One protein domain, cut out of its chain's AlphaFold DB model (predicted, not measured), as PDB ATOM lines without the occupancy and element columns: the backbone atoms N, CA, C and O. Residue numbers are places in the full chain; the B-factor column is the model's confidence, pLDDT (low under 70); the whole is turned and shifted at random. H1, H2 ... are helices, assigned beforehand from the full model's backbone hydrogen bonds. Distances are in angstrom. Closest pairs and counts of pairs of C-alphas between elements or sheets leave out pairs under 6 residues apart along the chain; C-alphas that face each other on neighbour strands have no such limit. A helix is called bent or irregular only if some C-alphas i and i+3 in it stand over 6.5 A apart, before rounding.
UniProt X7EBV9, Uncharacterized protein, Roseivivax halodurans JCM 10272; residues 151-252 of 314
ATOM      1  N   TRP A 151      43.753  94.758 266.872       63.34
ATOM      2  CA  TRP A 151      44.073  95.904 266.023       63.34
ATOM      3  C   TRP A 151      44.187  95.584 264.520       63.34
ATOM      4  O   TRP A 151      44.016  96.479 263.695       63.34
ATOM      5  N   LEU A 152      44.415  94.332 264.106       61.09
ATOM      6  CA  LEU A 152      44.573  94.002 262.677       61.09
ATOM      7  C   LEU A 152      43.271  94.083 261.874       61.09
ATOM      8  O   LEU A 152      43.296  94.343 260.671       61.09
ATOM      9  N   ARG A 153      42.123  93.970 262.546       72.69
ATOM     10  CA  ARG A 153      40.788  94.209 261.963       72.69
ATOM     11  C   ARG A 153      40.585  95.657 261.526       72.69
ATOM     12  O   ARG A 153      39.614  95.964 260.841       72.69
ATOM     13  N   CYS A 154      41.485  96.534 261.955       84.12
ATOM     14  CA  CYS A 154      41.488  97.948 261.642       84.12
ATOM     15  C   CYS A 154      42.375  98.275 260.431       84.12
ATOM     16  O   CYS A 154      42.556  99.449 260.118       84.12
ATOM     17  N   ARG A 155      42.933  97.265 259.744       81.31
ATOM     18  CA  ARG A 155      43.620  97.413 258.452       81.31
ATOM     19  C   ARG A 155      42.616  97.449 257.296       81.31
ATOM     20  O   ARG A 155      41.474  97.025 257.410       81.31
ATOM     21  N   ASN A 156      43.091  97.892 256.133       81.56
ATOM     22  CA  ASN A 156      42.298  98.135 254.923       81.56
ATOM     23  C   ASN A 156      41.221  99.220 255.085       81.56
ATOM     24  O   ASN A 156      40.171  99.162 254.434       81.56
ATOM     25  N   TYR A 157      41.503 100.240 255.903       87.94
ATOM     26  CA  TYR A 157      40.697 101.452 255.971       87.94
ATOM     27  C   TYR A 157      40.488 102.038 254.571       87.94
ATOM     28  O   TYR A 157      41.424 102.189 253.786       87.94
ATOM     29  N   LYS A 158      39.234 102.382 254.272       87.88
ATOM     30  CA  LYS A 158      38.852 103.169 253.100       87.88
ATOM     31  C   LYS A 158      37.867 104.222 253.562       87.88
ATOM     32  O   LYS A 158      36.826 103.861 254.119       87.88
ATOM     33  N   GLN A 159      38.128 105.492 253.260       90.25
ATOM     34  CA  GLN A 159      37.249 106.595 253.659       90.25
ATOM     35  C   GLN A 159      35.773 106.360 253.271       90.25
ATOM     36  O   GLN A 159      34.861 106.653 254.042       90.25
ATOM     37  N   ALA A 160      35.519 105.775 252.094       90.69
ATOM     38  CA  ALA A 160      34.166 105.485 251.609       90.69
ATOM     39  C   ALA A 160      33.370 104.513 252.507       90.69
ATOM     40  O   ALA A 160      32.142 104.563 252.511       90.69
ATOM     41  N   ASN A 161      34.056 103.669 253.287       88.38
ATOM     42  CA  ASN A 161      33.466 102.609 254.111       88.38
ATOM     43  C   ASN A 161      33.765 102.786 255.609       88.38
ATOM     44  O   ASN A 161      33.637 101.832 256.375       88.38
ATOM     45  N   GLU A 162      34.137 103.995 256.033       91.44
ATOM     46  CA  GLU A 162      34.600 104.317 257.389       91.44
ATOM     47  C   GLU A 162      33.725 103.710 258.496       91.44
ATOM     48  O   GLU A 162      34.248 103.048 259.383       91.44
ATOM     49  N   ALA A 163      32.400 103.879 258.432       87.69
ATOM     50  CA  ALA A 163      31.498 103.397 259.479       87.69
ATOM     51  C   ALA A 163      31.463 101.862 259.582       87.69
ATOM     52  O   ALA A 163      31.494 101.315 260.681       87.69
ATOM     53  N   SER A 164      31.420 101.168 258.441       85.44
ATOM     54  CA  SER A 164      31.420  99.700 258.412       85.44
ATOM     55  C   SER A 164      32.774  99.138 258.838       85.44
ATOM     56  O   SER A 164      32.834  98.107 259.503       85.44
ATOM     57  N   HIS A 165      33.858  99.823 258.471       91.31
ATOM     58  CA  HIS A 165      35.200  99.457 258.890       91.31
ATOM     59  C   HIS A 165      35.380  99.665 260.396       91.31
ATOM     60  O   HIS A 165      35.815  98.745 261.075       91.31
ATOM     61  N   ALA A 166      34.980 100.819 260.938       92.06
ATOM     62  CA  ALA A 166      35.034 101.102 262.373       92.06
ATOM     63  C   ALA A 166      34.257 100.068 263.191       92.06
ATOM     64  O   ALA A 166      34.748  99.598 264.212       92.06
ATOM     65  N   PHE A 167      33.085  99.663 262.698       87.31
ATOM     66  CA  PHE A 167      32.317  98.584 263.301       87.31
ATOM     67  C   PHE A 167      33.115  97.277 263.344       87.31
ATOM     68  O   PHE A 167      33.306  96.727 264.419       87.31
ATOM     69  N   SER A 168      33.628  96.808 262.202       81.44
ATOM     70  CA  SER A 168      34.404  95.559 262.124       81.44
ATOM     71  C   SER A 168      35.703  95.602 262.936       81.44
ATOM     72  O   SER A 168      36.082  94.603 263.543       81.44
ATOM     73  N   CYS A 169      36.375  96.753 262.938       87.25
ATOM     74  CA  CYS A 169      37.605  97.020 263.674       87.25
ATOM     75  C   CYS A 169      37.383  96.898 265.184       87.25
ATOM     76  O   CYS A 169      38.119  96.183 265.853       87.25
ATOM     77  N   LEU A 170      36.331  97.532 265.710       88.06
ATOM     78  CA  LEU A 170      36.060  97.578 267.149       88.06
ATOM     79  C   LEU A 170      35.164  96.435 267.651       88.06
ATOM     80  O   LEU A 170      34.919  96.321 268.845       88.06
ATOM     81  N   PHE A 171      34.660  95.577 266.764       76.31
ATOM     82  CA  PHE A 171      33.579  94.623 267.042       76.31
ATOM     83  C   PHE A 171      33.798  93.680 268.240       76.31
ATOM     84  O   PHE A 171      32.836  93.194 268.842       76.31
ATOM     85  N   HIS A 172      35.050  93.370 268.572       69.94
ATOM     86  CA  HIS A 172      35.412  92.507 269.701       69.94
ATOM     87  C   HIS A 172      36.305  93.201 270.717       69.94
ATOM     88  O   HIS A 172      36.871  92.536 271.575       69.94
ATOM     89  N   ASP A 173      36.411  94.521 270.629       80.62
ATOM     90  CA  ASP A 173      37.261  95.270 271.525       80.62
ATOM     91  C   ASP A 173      36.617  95.346 272.911       80.62
ATOM     92  O   ASP A 173      35.560  95.958 273.100       80.62
ATOM     93  N   ASP A 174      37.252  94.698 273.884       77.69
ATOM     94  CA  ASP A 174      36.782  94.692 275.263       77.69
ATOM     95  C   ASP A 174      36.848  96.096 275.894       77.69
ATOM     96  O   ASP A 174      36.153  96.351 276.875       77.69
ATOM     97  N   GLU A 175      37.596  97.057 275.337       84.50
ATOM     98  CA  GLU A 175      37.612  98.431 275.851       84.50
ATOM     99  C   GLU A 175      36.335  99.209 275.529       84.50
ATOM    100  O   GLU A 175      36.011 100.156 276.251       84.50
ATOM    101  N   LEU A 176      35.536  98.774 274.541       86.50
ATOM    102  CA  LEU A 176      34.223  99.373 274.272       86.50
ATOM    103  C   LEU A 176      33.315  99.351 275.509       86.50
ATOM    104  O   LEU A 176      32.486 100.244 275.678       86.50
ATOM    105  N   VAL A 177      33.480  98.363 276.397       81.06
ATOM    106  CA  VAL A 177      32.653  98.218 277.609       81.06
ATOM    107  C   VAL A 177      32.961  99.278 278.662       81.06
ATOM    108  O   VAL A 177      32.131  99.547 279.528       81.06
ATOM    109  N   ASN A 178      34.153  99.872 278.589       85.88
ATOM    110  CA  ASN A 178      34.660 100.832 279.562       85.88
ATOM    111  C   ASN A 178      34.378 102.286 279.150       85.88
ATOM    112  O   ASN A 178      34.663 103.211 279.912       85.88
ATOM    113  N   ILE A 179      33.812 102.503 277.961       89.69
ATOM    114  CA  ILE A 179      33.463 103.836 277.471       89.69
ATOM    115  C   ILE A 179      32.254 104.368 278.255       89.69
ATOM    116  O   ILE A 179      31.189 103.751 278.257       89.69
ATOM    117  N   ASP A 180      32.395 105.544 278.887       87.88
ATOM    118  CA  ASP A 180      31.273 106.232 279.548       87.88
ATOM    119  C   ASP A 180      30.178 106.535 278.506       87.88
ATOM    120  O   ASP A 180      30.438 107.300 277.568       87.88
ATOM    121  N   PRO A 181      28.944 106.016 278.664       85.81
ATOM    122  CA  PRO A 181      27.847 106.273 277.731       85.81
ATOM    123  C   PRO A 181      27.536 107.764 277.535       85.81
ATOM    124  O   PRO A 181      27.049 108.162 276.482       85.81
ATOM    125  N   ARG A 182      27.847 108.621 278.519       86.69
ATOM    126  CA  ARG A 182      27.672 110.083 278.419       86.69
ATOM    127  C   ARG A 182      28.709 110.750 277.513       86.69
ATOM    128  O   ARG A 182      28.516 111.899 277.126       86.69
ATOM    129  N   ASN A 183      29.790 110.045 277.186       90.75
ATOM    130  CA  ASN A 183      30.858 110.489 276.295       90.75
ATOM    131  C   ASN A 183      31.136 109.470 275.171       90.75
ATOM    132  O   ASN A 183      32.256 109.387 274.661       90.75
ATOM    133  N   ALA A 184      30.109 108.704 274.780       88.69
ATOM    134  CA  ALA A 184      30.193 107.610 273.813       88.69
ATOM    135  C   ALA A 184      30.911 108.014 272.520       88.69
ATOM    136  O   ALA A 184      31.885 107.381 272.116       88.69
ATOM    137  N   CYS A 185      30.485 109.128 271.914       94.56
ATOM    138  CA  CYS A 185      31.060 109.585 270.657       94.56
ATOM    139  C   CYS A 185      32.572 109.857 270.751       94.56
ATOM    140  O   CYS A 185      33.316 109.443 269.863       94.56
ATOM    141  N   ALA A 186      33.046 110.543 271.795       95.69
ATOM    142  CA  ALA A 186      34.472 110.842 271.921       95.69
ATOM    143  C   ALA A 186      35.282 109.590 272.287       95.69
ATOM    144  O   ALA A 186      36.356 109.384 271.727       95.69
ATOM    145  N   GLY A 187      34.749 108.738 273.171       95.12
ATOM    146  CA  GLY A 187      35.403 107.492 273.570       95.12
ATOM    147  C   GLY A 187      35.605 106.537 272.395       95.12
ATOM    148  O   GLY A 187      36.724 106.101 272.149       95.12
ATOM    149  N   VAL A 188      34.554 106.280 271.610       94.75
ATOM    150  CA  VAL A 188      34.631 105.364 270.459       94.75
ATOM    151  C   VAL A 188      35.546 105.920 269.367       94.75
ATOM    152  O   VAL A 188      36.285 105.157 268.752       94.75
ATOM    153  N   LYS A 189      35.547 107.242 269.134       95.75
ATOM    154  CA  LYS A 189      36.498 107.870 268.202       95.75
ATOM    155  C   LYS A 189      37.941 107.666 268.634       95.75
ATOM    156  O   LYS A 189      38.741 107.232 267.818       95.75
ATOM    157  N   SER A 190      38.245 107.979 269.893       95.06
ATOM    158  CA  SER A 190      39.599 107.857 270.431       95.06
ATOM    159  C   SER A 190      40.084 106.416 270.345       95.06
ATOM    160  O   SER A 190      41.188 106.179 269.873       95.06
ATOM    161  N   LEU A 191      39.234 105.459 270.730       93.38
ATOM    162  CA  LEU A 191      39.552 104.041 270.631       93.38
ATOM    163  C   LEU A 191      39.796 103.629 269.173       93.38
ATOM    164  O   LEU A 191      40.781 102.971 268.864       93.38
ATOM    165  N   TYR A 192      38.942 104.064 268.247       94.25
ATOM    166  CA  TYR A 192      39.119 103.766 266.828       94.25
ATOM    167  C   TYR A 192      40.418 104.348 266.254       94.25
ATOM    168  O   TYR A 192      41.132 103.656 265.532       94.25
ATOM    169  N   GLU A 193      40.740 105.602 266.576       94.88
ATOM    170  CA  GLU A 193      41.992 106.255 266.175       94.88
ATOM    171  C   GLU A 193      43.206 105.534 266.751       94.88
ATOM    172  O   GLU A 193      44.159 105.280 266.021       94.88
ATOM    173  N   GLU A 194      43.154 105.147 268.024       91.62
ATOM    174  CA  GLU A 194      44.203 104.362 268.666       91.62
ATOM    175  C   GLU A 194      44.411 103.025 267.952       91.62
ATOM    176  O   GLU A 194      45.540 102.668 267.621       91.62
ATOM    177  N   ARG A 195      43.334 102.301 267.627       88.75
ATOM    178  CA  ARG A 195      43.452 101.033 266.898       88.75
ATOM    179  C   ARG A 195      43.959 101.219 265.472       88.75
ATOM    180  O   ARG A 195      44.751 100.401 265.012       88.75
ATOM    181  N   LEU A 196      43.582 102.299 264.787       90.38
ATOM    182  CA  LEU A 196      44.162 102.655 263.489       90.38
ATOM    183  C   LEU A 196      45.652 103.001 263.606       90.38
ATOM    184  O   LEU A 196      46.439 102.561 262.774       90.38
ATOM    185  N   LEU A 197      46.058 103.743 264.638       85.06
ATOM    186  CA  LEU A 197      47.462 104.055 264.910       85.06
ATOM    187  C   LEU A 197      48.265 102.787 265.196       85.06
ATOM    188  O   LEU A 197      49.329 102.613 264.611       85.06
ATOM    189  N   ASN A 198      47.735 101.873 266.005       79.44
ATOM    190  CA  ASN A 198      48.357 100.574 266.254       79.44
ATOM    191  C   ASN A 198      48.455  99.748 264.962       79.44
ATOM    192  O   ASN A 198      49.460  99.088 264.727       79.44
ATOM    193  N   ALA A 199      47.447  99.833 264.089       79.19
ATOM    194  CA  ALA A 199      47.425  99.102 262.830       79.19
ATOM    195  C   ALA A 199      48.372  99.652 261.761       79.19
ATOM    196  O   ALA A 199      48.884  98.882 260.952       79.19
ATOM    197  N   TYR A 200      48.593 100.962 261.702       76.69
ATOM    198  CA  TYR A 200      49.313 101.612 260.602       76.69
ATOM    199  C   TYR A 200      50.599 102.334 261.025       76.69
ATOM    200  O   TYR A 200      51.328 102.820 260.161       76.69
ATOM    201  N   GLY A 201      50.869 102.471 262.326       78.31
ATOM    202  CA  GLY A 201      51.928 103.319 262.894       78.31
ATOM    203  C   GLY A 201      51.672 104.829 262.753       78.31
ATOM    204  O   GLY A 201      52.379 105.648 263.336       78.31
ATOM    205  N   ARG A 202      50.660 105.212 261.970       85.31
ATOM    206  CA  ARG A 202      50.181 106.573 261.702       85.31
ATOM    207  C   ARG A 202      48.727 106.501 261.242       85.31
ATOM    208  O   ARG A 202      48.291 105.456 260.776       85.31
ATOM    209  N   LEU A 203      47.973 107.594 261.319       90.75
ATOM    210  CA  LEU A 203      46.634 107.608 260.722       90.75
ATOM    211  C   LEU A 203      46.741 107.517 259.183       90.75
ATOM    212  O   LEU A 203      47.651 108.134 258.620       90.75
ATOM    213  N   PRO A 204      45.850 106.768 258.501       91.19
ATOM    214  CA  PRO A 204      45.792 106.738 257.039       91.19
ATOM    215  C   PRO A 204      45.708 108.143 256.428       91.19
ATOM    216  O   PRO A 204      45.062 109.026 256.988       91.19
ATOM    217  N   ASP A 205      46.328 108.348 255.264       90.69
ATOM    218  CA  ASP A 205      46.430 109.681 254.646       90.69
ATOM    219  C   ASP A 205      45.047 110.272 254.270       90.69
ATOM    220  O   ASP A 205      44.876 111.491 254.231       90.69
ATOM    221  N   ASP A 206      44.042 109.422 254.032       93.38
ATOM    222  CA  ASP A 206      42.647 109.787 253.746       93.38
ATOM    223  C   ASP A 206      41.720 109.722 254.977       93.38
ATOM    224  O   ASP A 206      40.498 109.868 254.843       93.38
ATOM    225  N   TYR A 207      42.280 109.513 256.174       95.12
ATOM    226  CA  TYR A 207      41.514 109.352 257.405       95.12
ATOM    227  C   TYR A 207      40.633 110.566 257.707       95.12
ATOM    228  O   TYR A 207      41.046 111.726 257.606       95.12
ATOM    229  N   ARG A 208      39.408 110.288 258.161       94.06
ATOM    230  CA  ARG A 208      38.517 111.283 258.756       94.06
ATOM    231  C   ARG A 208      37.954 110.794 260.090       94.06
ATOM    232  O   ARG A 208      37.649 109.607 260.211       94.06
ATOM    233  N   PRO A 209      37.756 111.707 261.064       92.69
ATOM    234  CA  PRO A 209      37.166 111.360 262.348       92.69
ATOM    235  C   PRO A 209      35.783 110.733 262.204       92.69
ATOM    236  O   PRO A 209      34.907 111.305 261.544       92.69
ATOM    237  N   LEU A 210      35.568 109.623 262.916       94.69
ATOM    238  CA  LEU A 210      34.302 108.892 262.897       94.69
ATOM    239  C   LEU A 210      33.122 109.811 263.244       94.69
ATOM    240  O   LEU A 210      33.197 110.640 264.157       94.69
ATOM    241  N   LYS A 211      31.997 109.692 262.537       94.94
ATOM    242  CA  LYS A 211      30.778 110.456 262.868       94.94
ATOM    243  C   LYS A 211      30.168 109.977 264.189       94.94
ATOM    244  O   LYS A 211      30.085 108.774 264.419       94.94
ATOM    245  N   CYS A 212      29.637 110.893 265.013       94.94
ATOM    246  CA  CYS A 212      28.990 110.508 266.280       94.94
ATOM    247  C   CYS A 212      27.824 109.537 266.076       94.94
ATOM    248  O   CYS A 212      27.738 108.540 266.772       94.94
ATOM    249  N   SER A 213      27.015 109.739 265.031       93.56
ATOM    250  CA  SER A 213      25.921 108.819 264.694       93.56
ATOM    251  C   SER A 213      26.375 107.381 264.413       93.56
ATOM    252  O   SER A 213      25.575 106.459 264.514       93.56
ATOM    253  N   SER A 214      27.625 107.188 263.982       93.38
ATOM    254  CA  SER A 214      28.211 105.864 263.763       93.38
ATOM    255  C   SER A 214      28.825 105.320 265.050       93.38
ATOM    256  O   SER A 214      28.631 104.151 265.356       93.38
ATOM    257  N   ALA A 215      29.506 106.173 265.819       92.81
ATOM    258  CA  ALA A 215      30.056 105.827 267.126       92.81
ATOM    259  C   ALA A 215      28.979 105.327 268.104       92.81
ATOM    260  O   ALA A 215      29.162 104.287 268.731       92.81
ATOM    261  N   ASP A 216      27.843 106.025 268.177       91.00
ATOM    262  CA  ASP A 216      26.733 105.667 269.064       91.00
ATOM    263  C   ASP A 216      26.175 104.276 268.718       91.00
ATOM    264  O   ASP A 216      25.978 103.451 269.607       91.00
ATOM    265  N   LYS A 217      26.014 103.976 267.420       90.00
ATOM    266  CA  LYS A 217      25.566 102.654 266.946       90.00
ATOM    267  C   LYS A 217      26.557 101.540 267.269       90.00
ATOM    268  O   LYS A 217      26.142 100.467 267.686       90.00
ATOM    269  N   ILE A 218      27.856 101.787 267.086       90.19
ATOM    270  CA  ILE A 218      28.900 100.808 267.426       90.19
ATOM    271  C   ILE A 218      28.827 100.468 268.917       90.19
ATOM    272  O   ILE A 218      28.864  99.292 269.273       90.19
ATOM    273  N   LEU A 219      28.691 101.480 269.779       89.50
ATOM    274  CA  LEU A 219      28.616 101.262 271.220       89.50
ATOM    275  C   LEU A 219      27.341 100.506 271.621       89.50
ATOM    276  O   LEU A 219      27.420  99.573 272.417       89.50
ATOM    277  N   GLU A 220      26.189 100.870 271.054       88.75
ATOM    278  CA  GLU A 220      24.909 100.194 271.305       88.75
ATOM    279  C   GLU A 220      24.965  98.708 270.909       88.75
ATOM    280  O   GLU A 220      24.649  97.828 271.715       88.75
ATOM    281  N   GLU A 221      25.437  98.409 269.696       86.12
ATOM    282  CA  GLU A 221      25.549  97.035 269.200       86.12
ATOM    283  C   GLU A 221      26.575  96.209 269.996       86.12
ATOM    284  O   GLU A 221      26.344  95.029 270.284       86.12
ATOM    285  N   ALA A 222      27.689  96.820 270.412       82.06
ATOM    286  CA  ALA A 222      28.679  96.163 271.258       82.06
ATOM    287  C   ALA A 222      28.104  95.812 272.638       82.06
ATOM    288  O   ALA A 222      28.234  94.668 273.088       82.06
ATOM    289  N   GLN A 223      27.407  96.756 273.281       84.12
ATOM    290  CA  GLN A 223      26.732  96.544 274.566       84.12
ATOM    291  C   GLN A 223      25.708  95.409 274.487       84.12
ATOM    292  O   GLN A 223      25.706  94.523 275.345       84.12
ATOM    293  N   GLN A 224      24.890  95.372 273.432       86.62
ATOM    294  CA  GLN A 224      23.907  94.310 273.235       86.62
ATOM    295  C   GLN A 224      24.563  92.921 273.137       86.62
ATOM    296  O   GLN A 224      24.102  91.968 273.768       86.62
ATOM    297  N   ARG A 225      25.683  92.801 272.416       80.31
ATOM    298  CA  ARG A 225      26.417  91.531 272.281       80.31
ATOM    299  C   ARG A 225      27.117  91.082 273.554       80.31
ATOM    300  O   ARG A 225      27.303  89.886 273.759       80.31
ATOM    301  N   ILE A 226      27.540  92.007 274.408       77.81
ATOM    302  CA  ILE A 226      28.107  91.656 275.717       77.81
ATOM    303  C   ILE A 226      27.030  91.028 276.592       77.81
ATOM    304  O   ILE A 226      27.278  89.985 277.194       77.81
ATOM    305  N   VAL A 227      25.829  91.610 276.604       85.81
ATOM    306  CA  VAL A 227      24.677  91.041 277.314       85.81
ATOM    307  C   VAL A 227      24.336  89.651 276.767       85.81
ATOM    308  O   VAL A 227      24.129  88.722 277.548       85.81
ATOM    309  N   GLU A 228      24.345  89.470 275.443       87.69
ATOM    310  CA  GLU A 228      24.113  88.166 274.808       87.69
ATOM    311  C   GLU A 228      25.179  87.130 275.201       87.69
ATOM    312  O   GLU A 228      24.833  86.065 275.711       87.69
ATOM    313  N   ARG A 229      26.472  87.468 275.088       80.56
ATOM    314  CA  ARG A 229      27.583  86.590 275.499       80.56
ATOM    315  C   ARG A 229      27.524  86.236 276.983       80.56
ATOM    316  O   ARG A 229      27.800  85.100 277.362       80.56
ATOM    317  N   GLN A 230      27.173  87.187 277.849       82.00
ATOM    318  CA  GLN A 230      26.997  86.926 279.279       82.00
ATOM    319  C   GLN A 230      25.834  85.961 279.530       82.00
ATOM    320  O   GLN A 230      25.965  85.046 280.345       82.00
ATOM    321  N   ALA A 231      24.726  86.114 278.802       90.56
ATOM    322  CA  ALA A 231      23.595  85.201 278.887       90.56
ATOM    323  C   ALA A 231      23.950  83.790 278.385       90.56
ATOM    324  O   ALA A 231      23.570  82.808 279.018       90.56
ATOM    325  N   GLU A 232      24.702  83.668 277.291       87.19
ATOM    326  CA  GLU A 232      25.196  82.379 276.787       87.19
ATOM    327  C   GLU A 232      26.129  81.695 277.787       87.19
ATOM    328  O   GLU A 232      25.935  80.521 278.105       87.19
ATOM    329  N   ARG A 233      27.083  82.439 278.359       83.56
ATOM    330  CA  ARG A 233      27.986  81.933 279.403       83.56
ATOM    331  C   ARG A 233      27.221  81.464 280.640       83.56
ATOM    332  O   ARG A 233      27.551  80.418 281.191       83.56
ATOM    333  N   ALA A 234      26.180  82.189 281.049       91.00
ATOM    334  CA  ALA A 234      25.327  81.781 282.163       91.00
ATOM    335  C   ALA A 234      24.587  80.465 281.864       91.00
ATOM    336  O   ALA A 234      24.585  79.563 282.701       91.00
ATOM    337  N   ARG A 235      24.028  80.313 280.653       94.50
ATOM    338  CA  ARG A 235      23.370  79.065 280.221       94.50
ATOM    339  C   ARG A 235      24.347  77.892 280.151       94.50
ATOM    340  O   ARG A 235      24.008  76.791 280.576       94.50
ATOM    341  N   ALA A 236      25.555  78.120 279.636       87.44
ATOM    342  CA  ALA A 236      26.597  77.102 279.579       87.44
ATOM    343  C   ALA A 236      27.006  76.648 280.990       87.44
ATOM    344  O   ALA A 236      27.034  75.450 281.263       87.44
ATOM    345  N   ALA A 237      27.227  77.593 281.911       90.06
ATOM    346  CA  ALA A 237      27.558  77.295 283.302       90.06
ATOM    347  C   ALA A 237      26.446  76.502 284.013       90.06
ATOM    348  O   ALA A 237      26.735  75.556 284.749       90.06
ATOM    349  N   GLU A 238      25.179  76.843 283.763       95.94
ATOM    350  CA  GLU A 238      24.033  76.105 284.295       95.94
ATOM    351  C   GLU A 238      23.986  74.666 283.760       95.94
ATOM    352  O   GLU A 238      23.835  73.719 284.536       95.94
ATOM    353  N   LEU A 239      24.186  74.474 282.453       93.62
ATOM    354  CA  LEU A 239      24.229  73.144 281.845       93.62
ATOM    355  C   LEU A 239      25.361  72.292 282.437       93.62
ATOM    356  O   LEU A 239      25.147  71.128 282.786       93.62
ATOM    357  N   THR A 240      26.550  72.870 282.606       90.19
ATOM    358  CA  THR A 240      27.684  72.196 283.251       90.19
ATOM    359  C   THR A 240      27.355  71.796 284.691       90.19
ATOM    360  O   THR A 240      27.679  70.678 285.104       90.19
ATOM    361  N   ALA A 241      26.677  72.660 285.453       93.19
ATOM    362  CA  ALA A 241      26.244  72.349 286.812       93.19
ATOM    363  C   ALA A 241      25.248  71.173 286.843       93.19
ATOM    364  O   ALA A 241      25.440  70.239 287.624       93.19
ATOM    365  N   GLN A 242      24.260  71.153 285.942       93.25
ATOM    366  CA  GLN A 242      23.287  70.058 285.833       93.25
ATOM    367  C   GLN A 242      23.939  68.722 285.445       93.25
ATOM    368  O   GLN A 242      23.606  67.676 286.007       93.25
ATOM    369  N   ILE A 243      24.890  68.730 284.501       88.56
ATOM    370  CA  ILE A 243      25.649  67.526 284.118       88.56
ATOM    371  C   ILE A 243      26.428  66.994 285.322       88.56
ATOM    372  O   ILE A 243      26.403  65.792 285.599       88.56
ATOM    373  N   ARG A 244      27.088  67.889 286.063       91.56
ATOM    374  CA  ARG A 244      27.855  67.529 287.255       91.56
ATOM    375  C   ARG A 244      26.962  66.925 288.341       91.56
ATOM    376  O   ARG A 244      27.334  65.905 288.915       91.56
ATOM    377  N   GLU A 245      25.794  67.506 288.599       92.12
ATOM    378  CA  GLU A 245      24.821  66.980 289.564       92.12
ATOM    379  C   GLU A 245      24.332  65.580 289.167       92.12
ATOM    380  O   GLU A 245      24.385  64.652 289.979       92.12
ATOM    381  N   ARG A 246      23.953  65.382 287.896       88.56
ATOM    382  CA  ARG A 246      23.551  64.062 287.379       88.56
ATOM    383  C   ARG A 246      24.665  63.029 287.505       88.56
ATOM    384  O   ARG A 246      24.394  61.891 287.880       88.56
ATOM    385  N   ALA A 247      25.911  63.412 287.231       79.56
ATOM    386  CA  ALA A 247      27.059  62.527 287.397       79.56
ATOM    387  C   ALA A 247      27.254  62.109 288.867       79.56
ATOM    388  O   ALA A 247      27.533  60.939 289.130       79.56
ATOM    389  N   MET A 248      27.060  63.022 289.829       84.75
ATOM    390  CA  MET A 248      27.125  62.687 291.258       84.75
ATOM    391  C   MET A 248      25.971  61.778 291.698       84.75
ATOM    392  O   MET A 248      26.220  60.785 292.378       84.75
ATOM    393  N   ALA A 249      24.738  62.065 291.270       82.62
ATOM    394  CA  ALA A 249      23.563  61.256 291.601       82.62
ATOM    395  C   ALA A 249      23.641  59.830 291.026       82.62
ATOM    396  O   ALA A 249      23.229  58.863 291.667       82.62
ATOM    397  N   ASN A 250      24.211  59.668 289.829       79.12
ATOM    398  CA  ASN A 250      24.399  58.345 289.236       79.12
ATOM    399  C   ASN A 250      25.518  57.554 289.944       79.12
ATOM    400  O   ASN A 250      25.445  56.333 290.060       79.12
ATOM    401  N   ARG A 251      26.528  58.251 290.487       67.81
ATOM    402  CA  ARG A 251      27.625  57.651 291.264       67.81
ATOM    403  C   ARG A 251      27.157  57.073 292.601       67.81
ATOM    404  O   ARG A 251      27.699  56.066 293.033       67.81
ATOM    405  N   THR A 252      26.152  57.667 293.244       62.47
ATOM    406  CA  THR A 252      25.606  57.159 294.517       62.47
ATOM    407  C   THR A 252      24.726  55.916 294.357       62.47
ATOM    408  O   THR A 252      24.522  55.203 295.333       62.47
TER     409      THR A 252
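This is residues 151 to 252 of the 314 residues of an uncharacterized protein of Roseivivax halodurans JCM 10272 (UniProt X7EBV9). A small compact head of helices with one very long helix as its arm: H5 starts inside the head, and its residues 227 to 252 stick out free of it. In the head, H4 and H5 meet near their first ends as an L, with H2 packed on both and the short H1 and H3 beside them. The printed part has 102 residues with five named helices, H1 to H5 in order, and no named strand; its class is all helix. It is only just extended, close to loose, with a radius of gyration of the C-alphas of 19.3 A, and it spans 69 by 28 by 20 A, the arm making the length.

H1, residues 151 to 154, begins at C-alpha 151 (44.073, 95.904, 266.023) and is 5.5 A long. H2, residues 159 to 170, measures 16.3 A and is irregular, with C-alphas 160 and 163 8.6 A apart. H3, residues 174 to 178, measures 7.8 A. H4, residues 181 to 200, measures 27.9 A; it is irregular, with C-alphas 182 and 185 8.5 A apart, and has a kink of 34 degrees near residue 188. H5, residues 212 to 252, runs 60.5 A from C-alpha 212 (28.990, 110.508, 266.280) to C-alpha 252 (25.606, 57.159, 294.517).

H4 is the hub, touching the four other helices. With residues 195 to 199 alone it touches H1, the closest C-alphas being those of Trp 151 and Arg 195, 5.2 A apart. H1 also touches H2, with Cys 154 and Cys 169 closest at 4.5 A between C-alphas. H2 and H4 touch about perpendicular, at 79 degrees, with the C-alphas of Ala 166 and Tyr 192 closest at 6.6 A. H3 and H4 only just touch, with 3 pairs of C-alphas within 8 A, the closest those of Leu 176 and Val 188 at 7.1 A. Residues 184 to 189 of H4 touch residues 212 to 219 of H5, about perpendicular at 89 degrees; the C-alphas of Cys 185 and Cys 212 are closest, 4.9 A apart. H5 touches H2 with residues 214 to 218 alone, at a shallow tilt of 27 degrees, the same way; the C-alphas of Phe 167 and Ile 218 are closest at 5.8 A. H1 is apart from H3 and from H5. Pairs of O i and N i+4 within hydrogen-bond range number 6 of 8 in H2, 14 of 16 in H4, 36 of 37 in H5 and 0 of 1 in H3, where 2 of 2 O i to N i+3 pairs are within range; H1 is too short for an O i to N i+4 pair.

The C-alphas of Asp 205 and Thr 252 are the two farthest apart, 69.2 A. Without residues 227 to 252, the body spans 31 by 21 by 17 A. The printed part has no cut; the link from H4 to H5, 11 residues, is long, and the other links are tight. Mean pLDDT of the printed part is 86.9, and residues 151 to 152, 172 and 251 to 252 are under 70.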